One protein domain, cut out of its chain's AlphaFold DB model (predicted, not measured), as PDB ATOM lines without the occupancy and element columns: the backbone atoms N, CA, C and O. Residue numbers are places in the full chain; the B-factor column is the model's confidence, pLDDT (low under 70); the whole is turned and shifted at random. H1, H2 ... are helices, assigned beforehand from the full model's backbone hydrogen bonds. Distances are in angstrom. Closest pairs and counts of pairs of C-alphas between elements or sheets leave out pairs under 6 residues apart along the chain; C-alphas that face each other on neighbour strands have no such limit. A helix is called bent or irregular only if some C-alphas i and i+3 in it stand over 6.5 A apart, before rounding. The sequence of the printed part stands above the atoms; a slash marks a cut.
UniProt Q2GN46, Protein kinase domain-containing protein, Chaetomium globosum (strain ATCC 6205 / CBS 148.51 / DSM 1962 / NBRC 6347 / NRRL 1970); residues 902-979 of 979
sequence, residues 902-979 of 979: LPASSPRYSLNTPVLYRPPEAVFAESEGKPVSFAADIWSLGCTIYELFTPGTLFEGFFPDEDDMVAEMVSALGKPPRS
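This is residues 902 to 979 of the 979 residues of the protein "Protein kinase domain-containing protein" of Chaetomium globosum (strain ATCC 6205 / CBS 148.51 / DSM 1962 / NBRC 6347 / NRRL 1970) (UniProt Q2GN46). A long helix, H2, makes one side of this domain, and a second helix, H3, runs crosswise to it on the other side without reaching it; the short helix H1 and the unnamed residues 915 to 919 just before it fill part of the space between them. Long stretches of chain with no named element make up much of the rest: residues 902 to 919 lead from one end of the longest axis into the middle, and residues 950 to 961 loop from the far end of H2 back to H3. The printed part has 78 residues with three named helices, in the order H1, H2, H3 along the chain, and no named strand; the class is all helix, though under half of the residues, 32 of the 78, are in named elements. The whole is compact, with a radius of gyration of the C-alphas of 12.8 A, and the C-alphas span 38 by 26 by 22 A along their three main axes.

H2, residues 935 to 949, is the longest helix and touches no helix. It is near H1, residues 920 to 924: the two are close but not clearly touching, with 2 pairs of C-alphas within 8 A. Their closest C-alphas are those of Glu 921 and Ala 936, 7.6 A apart, while the centres of the two helices are 15.7 A apart. H1 only just touches H3, residues 962 to 973, with 3 pairs of C-alphas within 8 A. The closest C-alphas of H1 and H3 are those of Pro 920 and Val 966, 6.4 A apart, and their centres are 11.1 A apart. H2 and H3 follow each other in the chain but are apart, with no C-alpha of the one within 8 A of the other. In H2 and H3 every backbone O i to N i+4 pair is within hydrogen-bond range; in H1 0 of 1 such pairs is within range, while 2 of 2 O i to N i+3 pairs are.

H2, 15 residues, is 21.6 A from first to last C-alpha. It begins at C-alpha 935 at (-36.148, -27.559, 53.555) and ends at C-alpha 949 at (-46.371, -11.382, 43.539). Along it y rises while x and z fall. H1, 5 residues from Pro 920 to Phe 924, begins at C-alpha 920 at (-37.002, -31.642, 44.179) and is 7.0 A from first to last C-alpha. H3, 12 residues from Glu 962 to Leu 973, is 16.2 A from first to last C-alpha. It runs from C-alpha 962 at (-42.761, -35.431, 38.819) to C-alpha 973 at (-32.440, -23.004, 38.665), with x and y rising. Of these helices none is bent.

The two C-alphas farthest apart are those of Ser 905 and Pro 951, 38.6 A apart. The C-alphas of the first and last printed residues, Leu 902 and Ser 979, are 26.9 A apart, and Ser 979 is the chain's last residue. The printed part has no cut. The link from H1 to H2, 10 residues, is short but not tight, and the link from H2 to H3, 12 residues, is long. The C-alphas of residues 902 to 919 lie 1 to 22 A from the mean of the C-alphas, and those of residues 950 to 961 lie 10 to 20 A from it. The mean pLDDT of the printed part is 74.9. It is 83 in H1, 83 in H2 and 75 in H3. The model's confidence is low, under 70, in 17 residues: 902 to 905, 950 to 952, 956 to 963, of which 962 to 963 belong to H3, and 978 to 979.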
ATOM      1  N   LEU A 902     -43.781 -35.102  62.122       68.25
ATOM      2  CA  LEU A 902     -42.493 -34.793  62.742       68.25
ATOM      3  C   LEU A 902     -41.397 -35.710  62.168       68.25
ATOM      4  O   LEU A 902     -41.402 -36.908  62.490       68.25
ATOM      5  N   PRO A 903     -40.423 -35.180  61.399       66.19
ATOM      6  CA  PRO A 903     -39.367 -35.985  60.775       66.19
ATOM      7  C   PRO A 903     -38.537 -36.796  61.773       66.19
ATOM      8  O   PRO A 903     -38.123 -37.907  61.468       66.19
ATOM      9  N   ALA A 904     -38.346 -36.278  62.993       65.62
ATOM     10  CA  ALA A 904     -37.604 -36.955  64.060       65.62
ATOM     11  C   ALA A 904     -38.312 -38.202  64.627       65.62
ATOM     12  O   ALA A 904     -37.675 -39.020  65.281       65.62
ATOM     13  N   SER A 905     -39.626 -38.336  64.413       67.12
ATOM     14  CA  SER A 905     -40.435 -39.445  64.948       67.12
ATOM     15  C   SER A 905     -40.975 -40.390  63.878       67.12
ATOM     16  O   SER A 905     -41.270 -41.542  64.180       67.12
ATOM     17  N   SER A 906     -41.108 -39.913  62.639       71.81
ATOM     18  CA  SER A 906     -41.592 -40.695  61.505       71.81
ATOM     19  C   SER A 906     -40.899 -40.194  60.235       71.81
ATOM     20  O   SER A 906     -41.308 -39.156  59.706       71.81
ATOM     21  N   PRO A 907     -39.860 -40.879  59.728       75.38
ATOM     22  CA  PRO A 907     -39.300 -40.545  58.425       75.38
ATOM     23  C   PRO A 907     -40.375 -40.745  57.348       75.38
ATOM     24  O   PRO A 907     -41.134 -41.714  57.392       75.38
ATOM     25  N   ARG A 908     -40.468 -39.805  56.404       78.19
ATOM     26  CA  ARG A 908     -41.338 -39.908  55.227       78.19
ATOM     27  C   ARG A 908     -40.508 -39.702  53.970       78.19
ATOM     28  O   ARG A 908     -39.610 -38.861  53.957       78.19
ATOM     29  N   TYR A 909     -40.852 -40.463  52.942       79.62
ATOM     30  CA  TYR A 909     -40.175 -40.474  51.645       79.62
ATOM     31  C   TYR A 909     -41.052 -39.907  50.523       79.62
ATOM     32  O   TYR A 909     -40.606 -39.812  49.393       79.62
ATOM     33  N   SER A 910     -42.282 -39.495  50.838       74.62
ATOM     34  CA  SER A 910     -43.225 -38.903  49.891       74.62
ATOM     35  C   SER A 910     -43.978 -37.729  50.526       74.62
ATOM     36  O   SER A 910     -44.141 -37.667  51.752       74.62
ATOM     37  N   LEU A 911     -44.435 -36.796  49.684       75.00
ATOM     38  CA  LEU A 911     -45.230 -35.629  50.076       75.00
ATOM     39  C   LEU A 911     -46.573 -35.599  49.351       75.00
ATOM     40  O   LEU A 911     -46.647 -35.847  48.149       75.00
ATOM     41  N   ASN A 912     -47.614 -35.186  50.072       73.31
ATOM     42  CA  ASN A 912     -48.938 -34.934  49.503       73.31
ATOM     43  C   ASN A 912     -49.138 -33.482  49.035       73.31
ATOM     44  O   ASN A 912     -50.162 -33.187  48.422       73.31
ATOM     45  N   THR A 913     -48.148 -32.606  49.246       74.56
ATOM     46  CA  THR A 913     -48.130 -31.227  48.736       74.56
ATOM     47  C   THR A 913     -48.386 -31.202  47.226       74.56
ATOM     48  O   THR A 913     -47.858 -32.071  46.510       74.56
ATOM     49  N   PRO A 914     -49.180 -30.241  46.707       77.94
ATOM     50  CA  PRO A 914     -49.482 -30.181  45.284       77.94
ATOM     51  C   PRO A 914     -48.207 -30.084  44.438       77.94
ATOM     52  O   PRO A 914     -47.250 -29.410  44.810       77.94
ATOM     53  N   VAL A 915     -48.218 -30.754  43.283       78.25
ATOM     54  CA  VAL A 915     -47.031 -31.025  42.450       78.25
ATOM     55  C   VAL A 915     -46.250 -29.754  42.076       78.25
ATOM     56  O   VAL A 915     -45.028 -29.759  42.135       78.25
ATOM     57  N   LEU A 916     -46.938 -28.632  41.833       79.25
ATOM     58  CA  LEU A 916     -46.330 -27.333  41.487       79.25
ATOM     59  C   LEU A 916     -45.504 -26.681  42.611       79.25
ATOM     60  O   LEU A 916     -44.680 -25.809  42.342       79.25
ATOM     61  N   TYR A 917     -45.743 -27.056  43.870       85.06
ATOM     62  CA  TYR A 917     -45.032 -26.518  45.039       85.06
ATOM     63  C   TYR A 917     -44.116 -27.568  45.672       85.06
ATOM     64  O   TYR A 917     -43.445 -27.280  46.661       85.06
ATOM     65  N   ARG A 918     -44.095 -28.790  45.126       86.38
ATOM     66  CA  ARG A 918     -43.317 -29.898  45.671       86.38
ATOM     67  C   ARG A 918     -41.822 -29.630  45.459       86.38
ATOM     68  O   ARG A 918     -41.435 -29.191  44.379       86.38
ATOM     69  N   PRO A 919     -40.975 -29.871  46.467       87.31
ATOM     70  CA  PRO A 919     -39.541 -29.685  46.341       87.31
ATOM     71  C   PRO A 919     -38.865 -30.850  45.596       87.31
ATOM     72  O   PRO A 919     -39.363 -31.981  45.650       87.31
ATOM     73  N   PRO A 920     -37.708 -30.619  44.950       86.25
ATOM     74  CA  PRO A 920     -37.002 -31.642  44.179       86.25
ATOM     75  C   PRO A 920     -36.540 -32.824  45.040       86.25
ATOM     76  O   PRO A 920     -36.581 -33.962  44.581       86.25
ATOM     77  N   GLU A 921     -36.159 -32.616  46.307       84.06
ATOM     78  CA  GLU A 921     -35.740 -33.722  47.177       84.06
ATOM     79  C   GLU A 921     -36.862 -34.722  47.475       84.06
ATOM     80  O   GLU A 921     -36.568 -35.866  47.802       84.06
ATOM     81  N   ALA A 922     -38.134 -34.327  47.349       83.75
ATOM     82  CA  ALA A 922     -39.249 -35.252  47.529       83.75
ATOM     83  C   ALA A 922     -39.375 -36.249  46.369       83.75
ATOM     84  O   ALA A 922     -39.890 -37.339  46.586       83.75
ATOM     85  N   VAL A 923     -38.871 -35.898  45.179       79.81
ATOM     86  CA  VAL A 923     -38.850 -36.776  43.995       79.81
ATOM     87  C   VAL A 923     -37.789 -37.873  44.147       79.81
ATOM     88  O   VAL A 923     -37.999 -39.016  43.757       79.81
ATOM     89  N   PHE A 924     -36.654 -37.552  44.776       79.88
ATOM     90  CA  PHE A 924     -35.523 -38.478  44.939       79.88
ATOM     91  C   PHE A 924     -35.450 -39.141  46.323       79.88
ATOM     92  O   PHE A 924     -34.564 -39.956  46.577       79.88
ATOM     93  N   ALA A 925     -36.360 -38.807  47.241       79.44
ATOM     94  CA  ALA A 925     -36.283 -39.237  48.636       79.44
ATOM     95  C   ALA A 925     -36.265 -40.768  48.792       79.44
ATOM     96  O   ALA A 925     -35.451 -41.306  49.548       79.44
ATOM     97  N   GLU A 926     -37.141 -41.475  48.071       75.81
ATOM     98  CA  GLU A 926     -37.236 -42.937  48.140       75.81
ATOM     99  C   GLU A 926     -36.037 -43.628  47.470       75.81
ATOM    100  O   GLU A 926     -35.475 -44.566  48.035       75.81
ATOM    101  N   SER A 927     -35.583 -43.124  46.317       73.50
ATOM    102  CA  SER A 927     -34.462 -43.701  45.564       73.50
ATOM    103  C   SER A 927     -33.095 -43.454  46.216       73.50
ATOM    104  O   SER A 927     -32.222 -44.319  46.145       73.50
ATOM    105  N   GLU A 928     -32.909 -42.324  46.905       76.81
ATOM    106  CA  GLU A 928     -31.683 -42.010  47.654       76.81
ATOM    107  C   GLU A 928     -31.701 -42.503  49.110       76.81
ATOM    108  O   GLU A 928     -30.710 -42.348  49.831       76.81
ATOM    109  N   GLY A 929     -32.824 -43.056  49.580       76.06
ATOM    110  CA  GLY A 929     -32.993 -43.481  50.971       76.06
ATOM    111  C   GLY A 929     -32.916 -42.332  51.987       76.06
ATOM    112  O   GLY A 929     -32.700 -42.578  53.179       76.06
ATOM    113  N   LYS A 930     -33.098 -41.080  51.548       80.81
ATOM    114  CA  LYS A 930     -33.049 -39.880  52.396       80.81
ATOM    115  C   LYS A 930     -34.465 -39.357  52.645       80.81
ATOM    116  O   LYS A 930     -35.137 -38.964  51.698       80.81
ATOM    117  N   PRO A 931     -34.937 -39.308  53.903       81.50
ATOM    118  CA  PRO A 931     -36.268 -38.798  54.199       81.50
ATOM    119  C   PRO A 931     -36.356 -37.287  53.964       81.50
ATOM    120  O   PRO A 931     -35.388 -36.547  54.160       81.50
ATOM    121  N   VAL A 932     -37.553 -36.821  53.607       82.62
ATOM    122  CA  VAL A 932     -37.809 -35.409  53.311       82.62
ATOM    123  C   VAL A 932     -37.597 -34.541  54.558       82.62
ATOM    124  O   VAL A 932     -38.099 -34.831  55.651       82.62
ATOM    125  N   SER A 933     -36.836 -33.456  54.394       79.44
ATOM    126  CA  SER A 933     -36.379 -32.599  55.492       79.44
ATOM    127  C   SER A 933     -37.280 -31.372  55.717       79.44
ATOM    128  O   SER A 933     -38.382 -31.272  55.187       79.44
ATOM    129  N   PHE A 934     -36.862 -30.445  56.585       78.62
ATOM    130  CA  PHE A 934     -37.534 -29.149  56.788       78.62
ATOM    131  C   PHE A 934     -37.377 -28.193  55.590       78.62
ATOM    132  O   PHE A 934     -38.181 -27.282  55.419       78.62
ATOM    133  N   ALA A 935     -36.378 -28.408  54.727       82.94
ATOM    134  CA  ALA A 935     -36.148 -27.559  53.555       82.94
ATOM    135  C   ALA A 935     -37.328 -27.561  52.561       82.94
ATOM    136  O   ALA A 935     -37.566 -26.548  51.903       82.94
ATOM    137  N   ALA A 936     -38.116 -28.640  52.546       84.25
ATOM    138  CA  ALA A 936     -39.318 -28.789  51.734       84.25
ATOM    139  C   ALA A 936     -40.335 -27.646  51.915       84.25
ATOM    140  O   ALA A 936     -40.955 -27.186  50.953       84.25
ATOM    141  N   ASP A 937     -40.470 -27.134  53.140       80.38
ATOM    142  CA  ASP A 937     -41.447 -26.088  53.461       80.38
ATOM    143  C   ASP A 937     -40.948 -24.718  53.034       80.38
ATOM    144  O   ASP A 937     -41.726 -23.874  52.598       80.38
ATOM    145  N   ILE A 938     -39.632 -24.510  53.117       86.81
ATOM    146  CA  ILE A 938     -38.972 -23.298  52.631       86.81
ATOM    147  C   ILE A 938     -39.101 -23.207  51.112       86.81
ATOM    148  O   ILE A 938     -39.370 -22.128  50.583       86.81
ATOM    149  N   TRP A 939     -38.977 -24.337  50.419       88.56
ATOM    150  CA  TRP A 939     -39.221 -24.419  48.985       88.56
ATOM    151  C   TRP A 939     -40.676 -24.097  48.628       88.56
ATOM    152  O   TRP A 939     -40.933 -23.203  47.816       88.56
ATOM    153  N   SER A 940     -41.627 -24.769  49.283       87.19
ATOM    154  CA  SER A 940     -43.067 -24.559  49.063       87.19
ATOM    155  C   SER A 940     -43.474 -23.108  49.363       87.19
ATOM    156  O   SER A 940     -44.227 -22.482  48.608       87.19
ATOM    157  N   LEU A 941     -42.900 -22.518  50.418       85.62
ATOM    158  CA  LEU A 941     -43.049 -21.107  50.765       85.62
ATOM    159  C   LEU A 941     -42.466 -20.187  49.686       85.62
ATOM    160  O   LEU A 941     -43.104 -19.198  49.335       85.62
ATOM    161  N   GLY A 942     -41.289 -20.499  49.138       84.38
ATOM    162  CA  GLY A 942     -40.680 -19.738  48.044       84.38
ATOM    163  C   GLY A 942     -41.568 -19.703  46.796       84.38
ATOM    164  O   GLY A 942     -41.825 -18.627  46.251       84.38
ATOM    165  N   CYS A 943     -42.116 -20.857  46.412       86.62
ATOM    166  CA  CYS A 943     -43.079 -20.975  45.314       86.62
ATOM    167  C   CYS A 943     -44.356 -20.165  45.592       86.62
ATOM    168  O   CYS A 943     -44.843 -19.438  44.726       86.62
ATOM    169  N   THR A 944     -44.861 -20.237  46.826       82.88
ATOM    170  CA  THR A 944     -46.052 -19.497  47.270       82.88
ATOM    171  C   THR A 944     -45.832 -17.985  47.246       82.88
ATOM    172  O   THR A 944     -46.688 -17.246  46.768       82.88
ATOM    173  N   ILE A 945     -44.683 -17.500  47.729       82.62
ATOM    174  CA  ILE A 945     -44.331 -16.075  47.685       82.62
ATOM    175  C   ILE A 945     -44.282 -15.603  46.233       82.62
ATOM    176  O   ILE A 945     -44.870 -14.573  45.919       82.62
ATOM    177  N   TYR A 946     -43.640 -16.356  45.339       81.75
ATOM    178  CA  TYR A 946     -43.586 -15.996  43.924       81.75
ATOM    179  C   TYR A 946     -44.988 -15.850  43.311       81.75
ATOM    180  O   TYR A 946     -45.268 -14.840  42.663       81.75
ATOM    181  N   GLU A 947     -45.892 -16.798  43.570       80.88
ATOM    182  CA  GLU A 947     -47.273 -16.733  43.074       80.88
ATOM    183  C   GLU A 947     -48.059 -15.551  43.658       80.88
ATOM    184  O   GLU A 947     -48.880 -14.951  42.970       80.88
ATOM    185  N   LEU A 948     -47.801 -15.151  44.905       72.69
ATOM    186  CA  LEU A 948     -48.464 -13.980  45.489       72.69
ATOM    187  C   LEU A 948     -48.078 -12.663  44.792       72.69
ATOM    188  O   LEU A 948     -48.867 -11.716  44.805       72.69
ATOM    189  N   PHE A 949     -46.887 -12.590  44.194       70.44
ATOM    190  CA  PHE A 949     -46.371 -11.382  43.539       70.44
ATOM    191  C   PHE A 949     -46.465 -11.411  42.008       70.44
ATOM    192  O   PHE A 949     -46.193 -10.392  41.366       70.44
ATOM    193  N   THR A 950     -46.859 -12.534  41.409       65.31
ATOM    194  CA  THR A 950     -46.878 -12.725  39.951       65.31
ATOM    195  C   THR A 950     -48.215 -13.311  39.479       65.31
ATOM    196  O   THR A 950     -48.967 -13.873  40.268       65.31
ATOM    197  N   PRO A 951     -48.589 -13.167  38.195       52.84
ATOM    198  CA  PRO A 951     -49.833 -13.741  37.675       52.84
ATOM    199  C   PRO A 951     -49.794 -15.273  37.464       52.84
ATOM    200  O   PRO A 951     -50.785 -15.819  36.971       52.84
ATOM    201  N   GLY A 952     -48.694 -15.957  37.810       62.09
ATOM    202  CA  GLY A 952     -48.445 -17.382  37.548       62.09
ATOM    203  C   GLY A 952     -47.740 -18.093  38.712       62.09
ATOM    204  O   GLY A 952     -47.476 -17.487  39.748       62.09
ATOM    205  N   THR A 953     -47.469 -19.391  38.567       75.31
ATOM    206  CA  THR A 953     -46.672 -20.171  39.534       75.31
ATOM    207  C   THR A 953     -45.187 -20.111  39.173       75.31
ATOM    208  O   THR A 953     -44.841 -19.800  38.039       75.31
ATOM    209  N   LEU A 954     -44.291 -20.374  40.134       77.12
ATOM    210  CA  LEU A 954     -42.841 -20.331  39.880       77.12
ATOM    211  C   LEU A 954     -42.386 -21.401  38.877       77.12
ATOM    212  O   LEU A 954     -41.505 -21.143  38.064       77.12
ATOM    213  N   PHE A 955     -43.003 -22.578  38.949       81.69
ATOM    214  CA  PHE A 955     -42.843 -23.673  37.998       81.69
ATOM    215  C   PHE A 955     -44.194 -23.885  37.313       81.69
ATOM    216  O   PHE A 955     -45.231 -23.893  37.991       81.69
ATOM    217  N   GLU A 956     -44.207 -23.992  35.985       64.38
ATOM    218  CA  GLU A 956     -45.433 -24.099  35.191       64.38
ATOM    219  C   GLU A 956     -45.509 -25.469  34.517       64.38
ATOM    220  O   GLU A 956     -44.533 -25.968  33.979       64.38
ATOM    221  N   GLY A 957     -46.682 -26.100  34.523       51.66
ATOM    222  CA  GLY A 957     -46.862 -27.385  33.857       51.66
ATOM    223  C   GLY A 957     -48.315 -27.647  33.502       51.66
ATOM    224  O   GLY A 957     -49.229 -27.302  34.255       51.66
ATOM    225  N   PHE A 958     -48.538 -28.266  32.344       39.09
ATOM    226  CA  PHE A 958     -49.849 -28.748  31.917       39.09
ATOM    227  C   PHE A 958     -49.964 -30.235  32.269       39.09
ATOM    228  O   PHE A 958     -49.380 -31.063  31.587       39.09
ATOM    229  N   PHE A 959     -50.686 -30.554  33.350       40.81
ATOM    230  CA  PHE A 959     -50.677 -31.878  34.003       40.81
ATOM    231  C   PHE A 959     -49.276 -32.398  34.328       40.81
ATOM    232  O   PHE A 959     -48.952 -33.518  33.942       40.81
ATOM    233  N   PRO A 960     -48.464 -31.602  35.041       54.62
ATOM    234  CA  PRO A 960     -47.091 -31.982  35.262       54.62
ATOM    235  C   PRO A 960     -47.033 -33.229  36.135       54.62
ATOM    236  O   PRO A 960     -47.644 -33.275  37.212       54.62
ATOM    237  N   ASP A 961     -46.309 -34.230  35.660       64.00
ATOM    238  CA  ASP A 961     -45.822 -35.296  36.517       64.00
ATOM    239  C   ASP A 961     -44.549 -34.853  37.264       64.00
ATOM    240  O   ASP A 961     -44.152 -33.682  37.244       64.00
ATOM    241  N   GLU A 962     -43.954 -35.761  38.035       66.56
ATOM    242  CA  GLU A 962     -42.761 -35.431  38.819       66.56
ATOM    243  C   GLU A 962     -41.548 -35.132  37.926       66.56
ATOM    244  O   GLU A 962     -40.747 -34.262  38.276       66.56
ATOM    245  N   ASP A 963     -41.452 -35.768  36.756       69.12
ATOM    246  CA  ASP A 963     -40.357 -35.562  35.808       69.12
ATOM    247  C   ASP A 963     -40.489 -34.202  35.104       69.12
ATOM    248  O   ASP A 963     -39.491 -33.485  34.953       69.12
ATOM    249  N   ASP A 964     -41.715 -33.797  34.755       70.94
ATOM    250  CA  ASP A 964     -42.016 -32.466  34.212       70.94
ATOM    251  C   ASP A 964     -41.600 -31.359  35.191       70.94
ATOM    252  O   ASP A 964     -40.982 -30.363  34.806       70.94
ATOM    253  N   MET A 965     -41.889 -31.535  36.485       78.25
ATOM    254  CA  MET A 965     -41.515 -30.548  37.502       78.25
ATOM    255  C   MET A 965     -40.017 -30.481  37.730       78.25
ATOM    256  O   MET A 965     -39.477 -29.382  37.865       78.25
ATOM    257  N   VAL A 966     -39.321 -31.617  37.727       78.50
ATOM    258  CA  VAL A 966     -37.856 -31.615  37.792       78.50
ATOM    259  C   VAL A 966     -37.268 -30.902  36.573       78.50
ATOM    260  O   VAL A 966     -36.325 -30.124  36.729       78.50
ATOM    261  N   ALA A 967     -37.831 -31.098  35.378       71.62
ATOM    262  CA  ALA A 967     -37.389 -30.398  34.174       71.62
ATOM    263  C   ALA A 967     -37.564 -28.873  34.290       71.62
ATOM    264  O   ALA A 967     -36.625 -28.126  33.999       71.62
ATOM    265  N   GLU A 968     -38.708 -28.406  34.794       75.62
ATOM    266  CA  GLU A 968     -38.973 -26.984  35.050       75.62
ATOM    267  C   GLU A 968     -38.039 -26.394  36.115       75.62
ATOM    268  O   GLU A 968     -37.485 -25.305  35.944       75.62
ATOM    269  N   MET A 969     -37.779 -27.135  37.194       82.38
ATOM    270  CA  MET A 969     -36.824 -26.729  38.229       82.38
ATOM    271  C   MET A 969     -35.408 -26.604  37.667       82.38
ATOM    272  O   MET A 969     -34.707 -25.638  37.973       82.38
ATOM    273  N   VAL A 970     -34.999 -27.544  36.809       79.31
ATOM    274  CA  VAL A 970     -33.704 -27.502  36.120       79.31
ATOM    275  C   VAL A 970     -33.624 -26.339  35.139       79.31
ATOM    276  O   VAL A 970     -32.572 -25.712  35.024       79.31
ATOM    277  N   SER A 971     -34.720 -26.030  34.452       73.31
ATOM    278  CA  SER A 971     -34.817 -24.877  33.559       73.31
ATOM    279  C   SER A 971     -34.636 -23.562  34.327       73.31
ATOM    280  O   SER A 971     -33.820 -22.719  33.949       73.31
ATOM    281  N   ALA A 972     -35.334 -23.411  35.455       73.06
ATOM    282  CA  ALA A 972     -35.336 -22.182  36.243       73.06
ATOM    283  C   ALA A 972     -34.068 -21.984  37.095       73.06
ATOM    284  O   ALA A 972     -33.606 -20.852  37.257       73.06
ATOM    285  N   LEU A 973     -33.515 -23.061  37.664       80.69
ATOM    286  CA  LEU A 973     -32.440 -23.004  38.665       80.69
ATOM    287  C   LEU A 973     -31.121 -23.638  38.197       80.69
ATOM    288  O   LEU A 973     -30.105 -23.512  38.884       80.69
ATOM    289  N   GLY A 974     -31.107 -24.276  37.027       74.00
ATOM    290  CA  GLY A 974     -29.977 -25.054  36.526       74.00
ATOM    291  C   GLY A 974     -29.997 -26.513  36.995       74.00
ATOM    292  O   GLY A 974     -30.802 -26.924  37.826       74.00
ATOM    293  N   LYS A 975     -29.095 -27.331  36.436       77.38
ATOM    294  CA  LYS A 975     -29.014 -28.769  36.750       77.38
ATOM    295  C   LYS A 975     -28.721 -29.001  38.241       77.38
ATOM    296  O   LYS A 975     -27.887 -28.279  38.792       77.38
ATOM    297  N   PRO A 976     -29.318 -30.034  38.871       74.50
ATOM    298  CA  PRO A 976     -28.970 -30.403  40.234       74.50
ATOM    299  C   PRO A 976     -27.478 -30.773  40.330       74.50
ATOM    300  O   PRO A 976     -26.877 -31.202  39.334       74.50
ATOM    301  N   PRO A 977     -26.860 -30.607  41.513       77.50
ATOM    302  CA  PRO A 977     -25.479 -31.010  41.743       77.50
ATOM    303  C   PRO A 977     -25.278 -32.483  41.373       77.50
ATOM    304  O   PRO A 977     -26.120 -33.320  41.688       77.50
ATOM    305  N   ARG A 978     -24.161 -32.810  40.711       61.16
ATOM    306  CA  ARG A 978     -23.791 -34.214  40.491       61.16
ATOM    307  C   ARG A 978     -23.504 -34.850  41.851       61.16
ATOM    308  O   ARG A 978     -22.682 -34.312  42.590       61.16
ATOM    309  N   SER A 979     -24.204 -35.943  42.149       52.28
ATOM    310  CA  SER A 979     -23.958 -36.805  43.310       52.28
ATOM    311  C   SER A 979     -22.548 -37.375  43.302       52.28
ATOM    312  O   SER A 979     -22.140 -37.830  42.203       52.28
TER     313      SER A 979